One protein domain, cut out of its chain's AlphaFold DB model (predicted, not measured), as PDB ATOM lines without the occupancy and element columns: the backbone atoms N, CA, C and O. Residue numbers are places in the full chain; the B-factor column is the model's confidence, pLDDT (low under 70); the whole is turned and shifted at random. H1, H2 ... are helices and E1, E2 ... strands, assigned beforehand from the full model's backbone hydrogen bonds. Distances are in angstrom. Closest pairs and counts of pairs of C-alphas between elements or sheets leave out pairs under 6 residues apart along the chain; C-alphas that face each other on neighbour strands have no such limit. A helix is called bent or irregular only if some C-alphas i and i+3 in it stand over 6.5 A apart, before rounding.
ATOM      1  N   SER A   6       5.634   6.085 221.573       84.44
ATOM      2  CA  SER A   6       4.659   4.980 221.601       84.44
ATOM      3  C   SER A   6       5.309   3.596 221.478       84.44
ATOM      4  O   SER A   6       4.720   2.580 221.841       84.44
ATOM      5  N   HIS A   7       6.543   3.523 220.972       81.75
ATOM      6  CA  HIS A   7       7.329   2.291 220.935       81.75
ATOM      7  C   HIS A   7       7.685   1.759 222.334       81.75
ATOM      8  O   HIS A   7       7.813   0.549 222.475       81.75
ATOM      9  N   ILE A   8       7.794   2.602 223.365       84.88
ATOM     10  CA  ILE A   8       8.018   2.156 224.752       84.88
ATOM     11  C   ILE A   8       6.790   1.404 225.273       84.88
ATOM     12  O   ILE A   8       6.925   0.317 225.823       84.88
ATOM     13  N   LEU A   9       5.589   1.937 225.027       84.19
ATOM     14  CA  LEU A   9       4.323   1.332 225.468       84.19
ATOM     15  C   LEU A   9       3.998   0.020 224.741       84.19
ATOM     16  O   LEU A   9       3.313  -0.845 225.283       84.19
ATOM     17  N   ARG A  10       4.477  -0.131 223.501       83.06
ATOM     18  CA  ARG A  10       4.301  -1.357 222.706       83.06
ATOM     19  C   ARG A  10       5.266  -2.474 223.105       83.06
ATOM     20  O   ARG A  10       4.994  -3.635 222.805       83.06
ATOM     21  N   GLN A  11       6.379  -2.145 223.761       79.62
ATOM     22  CA  GLN A  11       7.356  -3.132 224.209       79.62
ATOM     23  C   GLN A  11       6.834  -3.873 225.444       79.62
ATOM     24  O   GLN A  11       6.459  -3.266 226.443       79.62
ATOM     25  N   LYS A  12       6.821  -5.208 225.375       74.12
ATOM     26  CA  LYS A  12       6.472  -6.086 226.496       74.12
ATOM     27  C   LYS A  12       7.726  -6.793 226.986       74.12
ATOM     28  O   LYS A  12       8.411  -7.445 226.203       74.12
ATOM     29  N   GLY A  13       8.004  -6.682 228.279       82.12
ATOM     30  CA  GLY A  13       9.128  -7.352 228.922       82.12
ATOM     31  C   GLY A  13       9.774  -6.501 230.006       82.12
ATOM     32  O   GLY A  13       9.324  -5.403 230.319       82.12
ATOM     33  N   TRP A  14      10.854  -7.024 230.583       85.12
ATOM     34  CA  TRP A  14      11.621  -6.336 231.627       85.12
ATOM     35  C   TRP A  14      12.582  -5.277 231.091       85.12
ATOM     36  O   TRP A  14      13.161  -4.529 231.875       85.12
ATOM     37  N   PHE A  15      12.755  -5.209 229.772       86.56
ATOM     38  CA  PHE A  15      13.664  -4.288 229.110       86.56
ATOM     39  C   PHE A  15      12.913  -3.408 228.124       86.56
ATOM     40  O   PHE A  15      11.981  -3.857 227.460       86.56
ATOM     41  N   CYS A  16      13.383  -2.175 228.009       87.50
ATOM     42  CA  CYS A  16      12.924  -1.215 227.030       87.50
ATOM     43  C   CYS A  16      14.120  -0.664 226.254       87.50
ATOM     44  O   CYS A  16      15.165  -0.360 226.830       87.50
ATOM     45  N   PHE A  17      13.959  -0.531 224.944       87.62
ATOM     46  CA  PHE A  17      14.860   0.205 224.077       87.62
ATOM     47  C   PHE A  17      14.352   1.635 223.927       87.62
ATOM     48  O   PHE A  17      13.236   1.854 223.449       87.62
ATOM     49  N   THR A  18      15.191   2.588 224.332       85.75
ATOM     50  CA  THR A  18      14.907   4.032 224.301       85.75
ATOM     51  C   THR A  18      15.154   4.669 222.929       85.75
ATOM     52  O   THR A  18      14.680   5.772 222.666       85.75
ATOM     53  N   GLY A  19      15.906   4.000 222.045       85.81
ATOM     54  CA  GLY A  19      16.274   4.529 220.726       85.81
ATOM     55  C   GLY A  19      17.245   5.719 220.775       85.81
ATOM     56  O   GLY A  19      17.284   6.520 219.832       85.81
ATOM     57  N   LEU A  20      17.975   5.863 221.883       87.81
ATOM     58  CA  LEU A  20      19.058   6.830 222.053       87.81
ATOM     59  C   LEU A  20      20.326   6.355 221.332       87.81
ATOM     60  O   LEU A  20      20.576   5.150 221.258       87.81
ATOM     61  N   SER A  21      21.108   7.295 220.794       90.06
ATOM     62  CA  SER A  21      22.428   6.996 220.221       90.06
ATOM     63  C   SER A  21      23.483   6.801 221.316       90.06
ATOM     64  O   SER A  21      23.268   7.192 222.467       90.06
ATOM     65  N   GLU A  22      24.637   6.220 220.976       91.00
ATOM     66  CA  GLU A  22      25.719   6.002 221.949       91.00
ATOM     67  C   GLU A  22      26.214   7.321 222.563       91.00
ATOM     68  O   GLU A  22      26.505   7.375 223.758       91.00
ATOM     69  N   GLU A  23      26.236   8.407 221.786       91.56
ATOM     70  CA  GLU A  23      26.621   9.739 222.262       91.56
ATOM     71  C   GLU A  23      25.621  10.278 223.290       91.56
ATOM     72  O   GLU A  23      26.012  10.855 224.304       91.56
ATOM     73  N   GLN A  24      24.323  10.054 223.066       90.56
ATOM     74  CA  GLN A  24      23.273  10.456 224.006       90.56
ATOM     75  C   GLN A  24      23.346   9.656 225.305       90.56
ATOM     76  O   GLN A  24      23.163  10.221 226.382       90.56
ATOM     77  N   VAL A  25      23.657   8.361 225.217       91.81
ATOM     78  CA  VAL A  25      23.889   7.513 226.395       91.81
ATOM     79  C   VAL A  25      25.111   7.998 227.180       91.81
ATOM     80  O   VAL A  25      25.030   8.125 228.399       91.81
ATOM     81  N   ALA A  26      26.205   8.353 226.504       92.44
ATOM     82  CA  ALA A  26      27.401   8.882 227.160       92.44
ATOM     83  C   ALA A  26      27.148  10.231 227.865       92.44
ATOM     84  O   ALA A  26      27.671  10.466 228.954       92.44
ATOM     85  N   MET A  27      26.318  11.108 227.288       92.56
ATOM     86  CA  MET A  27      25.907  12.355 227.951       92.56
ATOM     87  C   MET A  27      25.040  12.095 229.188       92.56
ATOM     88  O   MET A  27      25.230  12.740 230.216       92.56
ATOM     89  N   LEU A  28      24.117  11.130 229.123       92.25
ATOM     90  CA  LEU A  28      23.310  10.730 230.282       92.25
ATOM     91  C   LEU A  28      24.171  10.179 231.422       92.25
ATOM     92  O   LEU A  28      23.911  10.478 232.589       92.25
ATOM     93  N   GLU A  29      25.207   9.417 231.085       92.19
ATOM     94  CA  GLU A  29      26.168   8.900 232.053       92.19
ATOM     95  C   GLU A  29      26.970  10.033 232.705       92.19
ATOM     96  O   GLU A  29      27.053  10.108 233.931       92.19
ATOM     97  N   LYS A  30      27.515  10.947 231.896       93.31
ATOM     98  CA  LYS A  30      28.391  12.027 232.364       93.31
ATOM     99  C   LYS A  30      27.656  13.109 233.159       93.31
ATOM    100  O   LYS A  30      28.141  13.519 234.210       93.31
ATOM    101  N   ASP A  31      26.519  13.580 232.654       93.12
ATOM    102  CA  ASP A  31      25.868  14.794 233.165       93.12
ATOM    103  C   ASP A  31      24.737  14.483 234.156       93.12
ATOM    104  O   ASP A  31      24.412  15.313 235.004       93.12
ATOM    105  N   TYR A  32      24.143  13.286 234.073       92.19
ATOM    106  CA  TYR A  32      22.982  12.897 234.882       92.19
ATOM    107  C   TYR A  32      23.225  11.664 235.760       92.19
ATOM    108  O   TYR A  32      22.328  11.306 236.529       92.19
ATOM    109  N   ALA A  33      24.408  11.038 235.671       91.69
ATOM    110  CA  ALA A  33      24.765   9.793 236.359       91.69
ATOM    111  C   ALA A  33      23.780   8.640 236.081       91.69
ATOM    112  O   ALA A  33      23.489   7.816 236.953       91.69
ATOM    113  N   ILE A  34      23.235   8.587 234.861       90.25
ATOM    114  CA  ILE A  34      22.296   7.549 234.429       90.25
ATOM    115  C   ILE A  34      23.041   6.541 233.560       90.25
ATOM    116  O   ILE A  34      23.449   6.845 232.443       90.25
ATOM    117  N   TYR A  35      23.153   5.313 234.058       89.00
ATOM    118  CA  TYR A  35      23.871   4.232 233.391       89.00
ATOM    119  C   TYR A  35      22.900   3.298 232.668       89.00
ATOM    120  O   TYR A  35      21.963   2.759 233.263       89.00
ATOM    121  N   MET A  36      23.135   3.074 231.379       89.50
ATOM    122  CA  MET A  36      22.378   2.122 230.564       89.50
ATOM    123  C   MET A  36      23.275   1.463 229.517       89.50
ATOM    124  O   MET A  36      24.416   1.871 229.312       89.50
ATOM    125  N   SER A  37      22.780   0.418 228.850       89.38
ATOM    126  CA  SER A  37      23.547  -0.199 227.760       89.38
ATOM    127  C   SER A  37      23.770   0.807 226.629       89.38
ATOM    128  O   SER A  37      22.856   1.562 226.308       89.38
ATOM    129  N   LYS A  38      24.933   0.754 225.963       86.38
ATOM    130  CA  LYS A  38      25.273   1.632 224.821       86.38
ATOM    131  C   LYS A  38      24.215   1.633 223.711       86.38
ATOM    132  O   LYS A  38      23.985   2.644 223.070       86.38
ATOM    133  N   THR A  39      23.495   0.524 223.555       82.19
ATOM    134  CA  THR A  39      22.365   0.369 222.625       82.19
ATOM    135  C   THR A  39      21.075   1.086 223.059       82.19
ATOM    136  O   THR A  39      20.029   0.908 222.435       82.19
ATOM    137  N   GLY A  40      21.095   1.836 224.166       83.06
ATOM    138  CA  GLY A  40      19.927   2.502 224.743       83.06
ATOM    139  C   GLY A  40      18.940   1.548 225.428       83.06
ATOM    140  O   GLY A  40      17.776   1.907 225.626       83.06
ATOM    141  N   ARG A  41      19.367   0.323 225.764       87.62
ATOM    142  CA  ARG A  41      18.550  -0.667 226.484       87.62
ATOM    143  C   ARG A  41      18.570  -0.396 227.989       87.62
ATOM    144  O   ARG A  41      19.636  -0.380 228.604       87.62
ATOM    145  N   VAL A  42      17.381  -0.274 228.576       88.38
ATOM    146  CA  VAL A  42      17.156  -0.009 230.004       88.38
ATOM    147  C   VAL A  42      16.285  -1.114 230.619       88.38
ATOM    148  O   VAL A  42      15.256  -1.470 230.037       88.38
ATOM    149  N   PRO A  43      16.656  -1.680 231.781       87.69
ATOM    150  CA  PRO A  43      15.788  -2.575 232.540       87.69
ATOM    151  C   PRO A  43      14.691  -1.774 233.256       87.69
ATOM    152  O   PRO A  43      14.950  -1.100 234.247       87.69
ATOM    153  N   VAL A  44      13.450  -1.867 232.782       84.62
ATOM    154  CA  VAL A  44      12.298  -1.144 233.357       84.62
ATOM    155  C   VAL A  44      12.032  -1.586 234.797       84.62
ATOM    156  O   VAL A  44      11.666  -0.773 235.636       84.62
ATOM    157  N   VAL A  45      12.281  -2.861 235.105       84.69
ATOM    158  CA  VAL A  45      12.122  -3.427 236.457       84.69
ATOM    159  C   VAL A  45      13.083  -2.843 237.493       84.69
ATOM    160  O   VAL A  45      12.827  -2.967 238.686       84.69
ATOM    161  N   ALA A  46      14.180  -2.221 237.058       84.31
ATOM    162  CA  ALA A  46      15.142  -1.585 237.952       84.31
ATOM    163  C   ALA A  46      14.772  -0.129 238.282       84.31
ATOM    164  O   ALA A  46      15.442   0.495 239.100       84.31
ATOM    165  N   LEU A  47      13.734   0.425 237.644       85.62
ATOM    166  CA  LEU A  47      13.319   1.812 237.831       85.62
ATOM    167  C   LEU A  47      12.275   1.924 238.941       85.62
ATOM    168  O   LEU A  47      11.275   1.204 238.953       85.62
ATOM    169  N   ARG A  48      12.466   2.889 239.843       89.25
ATOM    170  CA  ARG A  48      11.451   3.267 240.832       89.25
ATOM    171  C   ARG A  48      10.593   4.401 240.296       89.25
ATOM    172  O   ARG A  48      11.090   5.300 239.624       89.25
ATOM    173  N   THR A  49       9.313   4.422 240.663       88.25
ATOM    174  CA  THR A  49       8.356   5.448 240.209       88.25
ATOM    175  C   THR A  49       8.808   6.871 240.540       88.25
ATOM    176  O   THR A  49       8.597   7.784 239.745       88.25
ATOM    177  N   SER A  50       9.495   7.054 241.671       91.00
ATOM    178  CA  SER A  50      10.068   8.336 242.094       91.00
ATOM    179  C   SER A  50      11.184   8.852 241.176       91.00
ATOM    180  O   SER A  50      11.410  10.055 241.112       91.00
ATOM    181  N   GLU A  51      11.881   7.968 240.459       87.56
ATOM    182  CA  GLU A  51      13.026   8.308 239.599       87.56
ATOM    183  C   GLU A  51      12.619   8.522 238.136       87.56
ATOM    184  O   GLU A  51      13.366   9.129 237.368       87.56
ATOM    185  N   ILE A  52      11.415   8.082 237.745       88.19
ATOM    186  CA  ILE A  52      10.915   8.179 236.362       88.19
ATOM    187  C   ILE A  52      10.901   9.633 235.877       88.19
ATOM    188  O   ILE A  52      11.285   9.902 234.740       88.19
ATOM    189  N   GLY A  53      10.499  10.577 236.732       90.75
ATOM    190  CA  GLY A  53      10.478  11.998 236.376       90.75
ATOM    191  C   GLY A  53      11.874  12.550 236.075       90.75
ATOM    192  O   GLY A  53      12.061  13.261 235.090       90.75
ATOM    193  N   TYR A  54      12.868  12.169 236.883       91.88
ATOM    194  CA  TYR A  54      14.260  12.563 236.670       91.88
ATOM    195  C   TYR A  54      14.816  11.969 235.372       91.88
ATOM    196  O   TYR A  54      15.358  12.702 234.545       91.88
ATOM    197  N   LEU A  55      14.594  10.671 235.141       89.88
ATOM    198  CA  LEU A  55      14.999   9.991 233.910       89.88
ATOM    199  C   LEU A  55      14.377  10.644 232.667       89.88
ATOM    200  O   LEU A  55      15.081  10.909 231.695       89.88
ATOM    201  N   ALA A  56      13.076  10.944 232.694       89.56
ATOM    202  CA  ALA A  56      12.387  11.584 231.575       89.56
ATOM    203  C   ALA A  56      12.954  12.980 231.265       89.56
ATOM    204  O   ALA A  56      13.149  13.323 230.096       89.56
ATOM    205  N   ASN A  57      13.270  13.766 232.299       91.44
ATOM    206  CA  ASN A  57      13.878  15.088 232.145       91.44
ATOM    207  C   ASN A  57      15.313  15.011 231.607       91.44
ATOM    208  O   ASN A  57      15.676  15.791 230.723       91.44
ATOM    209  N   ALA A  58      16.111  14.056 232.087       92.25
ATOM    210  CA  ALA A  58      17.465  13.822 231.596       92.25
ATOM    211  C   ALA A  58      17.453  13.421 230.114       92.25
ATOM    212  O   ALA A  58      18.115  14.055 229.293       92.25
ATOM    213  N   ILE A  59      16.610  12.446 229.744       89.44
ATOM    214  CA  ILE A  59      16.413  12.010 228.353       89.44
ATOM    215  C   ILE A  59      15.966  13.183 227.473       89.44
ATOM    216  O   ILE A  59      16.482  13.367 226.374       89.44
ATOM    217  N   HIS A  60      15.035  14.013 227.944       89.81
ATOM    218  CA  HIS A  60      14.608  15.195 227.196       89.81
ATOM    219  C   HIS A  60      15.756  16.186 226.963       89.81
ATOM    220  O   HIS A  60      15.829  16.790 225.894       89.81
ATOM    221  N   SER A  61      16.630  16.353 227.954       90.88
ATOM    222  CA  SER A  61      17.729  17.317 227.917       90.88
ATOM    223  C   SER A  61      18.833  16.906 226.945       90.88
ATOM    224  O   SER A  61      19.318  17.758 226.211       90.88
ATOM    225  N   VAL A  62      19.165  15.612 226.859       89.25
ATOM    226  CA  VAL A  62      20.157  15.087 225.890       89.25
ATOM    227  C   VAL A  62      19.618  14.946 224.460       89.25
ATOM    228  O   VAL A  62      20.360  14.623 223.535       89.25
ATOM    229  N   MET A  63      18.311  15.138 224.277       81.88
ATOM    230  CA  MET A  63      17.624  15.084 222.982       81.88
ATOM    231  C   MET A  63      17.250  16.465 222.423       81.88
ATOM    232  O   MET A  63      16.531  16.527 221.418       81.88
ATOM    233  N   LYS A  64      17.639  17.546 223.103       71.75
ATOM    234  CA  LYS A  64      17.646  18.893 222.521       71.75
ATOM    235  C   LYS A  64      18.797  19.022 221.535       71.75
ATOM    236  O   LYS A  64      18.560  19.710 220.521       71.75
TER     237      LYS A  64
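What this domain is: This is residues 6 to 64 of the 64 residues of an uncharacterized protein of Amphimedon queenslandica (UniProt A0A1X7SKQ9). A short ribbon of two antiparallel strands, E1 and E2, lies to one side of two helices, H2 and H3, which make a V: the last residues of H3 meet H2, and the rest of the two spread apart. The one-turn helix H1 lies beyond E1, away from both of these helices, with its centre the farthest of the five from the mean of the C-alphas. The printed part has 59 residues, with three named helices and two named strands in the order H1, E1, H2, E2, H3; the sheet's order is E1 - E2, and the class is mostly helix. The whole is compact, with a radius of gyration of the C-alphas of 10.9 A, and rounded, spanning 28 by 24 by 18 A.

How they stand to each other: E1, residues 15 to 17, and E2, residues 41 to 43, are antiparallel neighbours, with 153 degrees between their directions. C-alphas 16 and 42 face each other at 5.3 A. N 16 and O 42 are within hydrogen-bond range at 2.8 A, and so are N 42 and O 16 at 2.8 A. H1, residues 6 to 10, comes nearest to E1 with the C-alphas of Ile 8 and Cys 16, 6.4 A apart. H2, residues 22 to 32, and H3, residues 49 to 62, touch, and H3 does so with residues 58 to 62 alone. Their closest C-alphas are those of Gln 24 and Val 62, 5.9 A apart. The two helices run opposite ways at a steep tilt of 59 degrees. H1 is apart from H2, E2 and H3, and E1 is apart from H3. In H1 and H2 every O i to N i+4 pair is within hydrogen-bond range; in H3 8 of 10 are.

Where its parts are: E1 begins at C-alpha 15, (13.664, -4.288, 229.110), and E2 ends at C-alpha 43, (15.788, -2.575, 232.540). H3, from Thr 49 to Val 62, measures 20.9 A from first to last C-alpha and ends at C-alpha 62, (20.157, 15.087, 225.890). It is irregular, but only just: C-alphas 50 and 53 are 6.8 A apart. H2, from Glu 22 to Tyr 32, is 14.9 A long. E1 and E2 each measure 6.9 A, and H1, from Ser 6 to Arg 10, 6.4 A.

The domain as a whole: The two C-alphas farthest apart are those of Lys 12 and Asp 31, at 29.3 A. The links H1 to E1, E1 to H2 and E2 to H3 are tight, and the link H2 to E2, with 8 residues, is short. The printed part has no cut and ends at Lys 64, the chain's last residue. The mean pLDDT of the printed part is 87.6, and no printed residue is under 70.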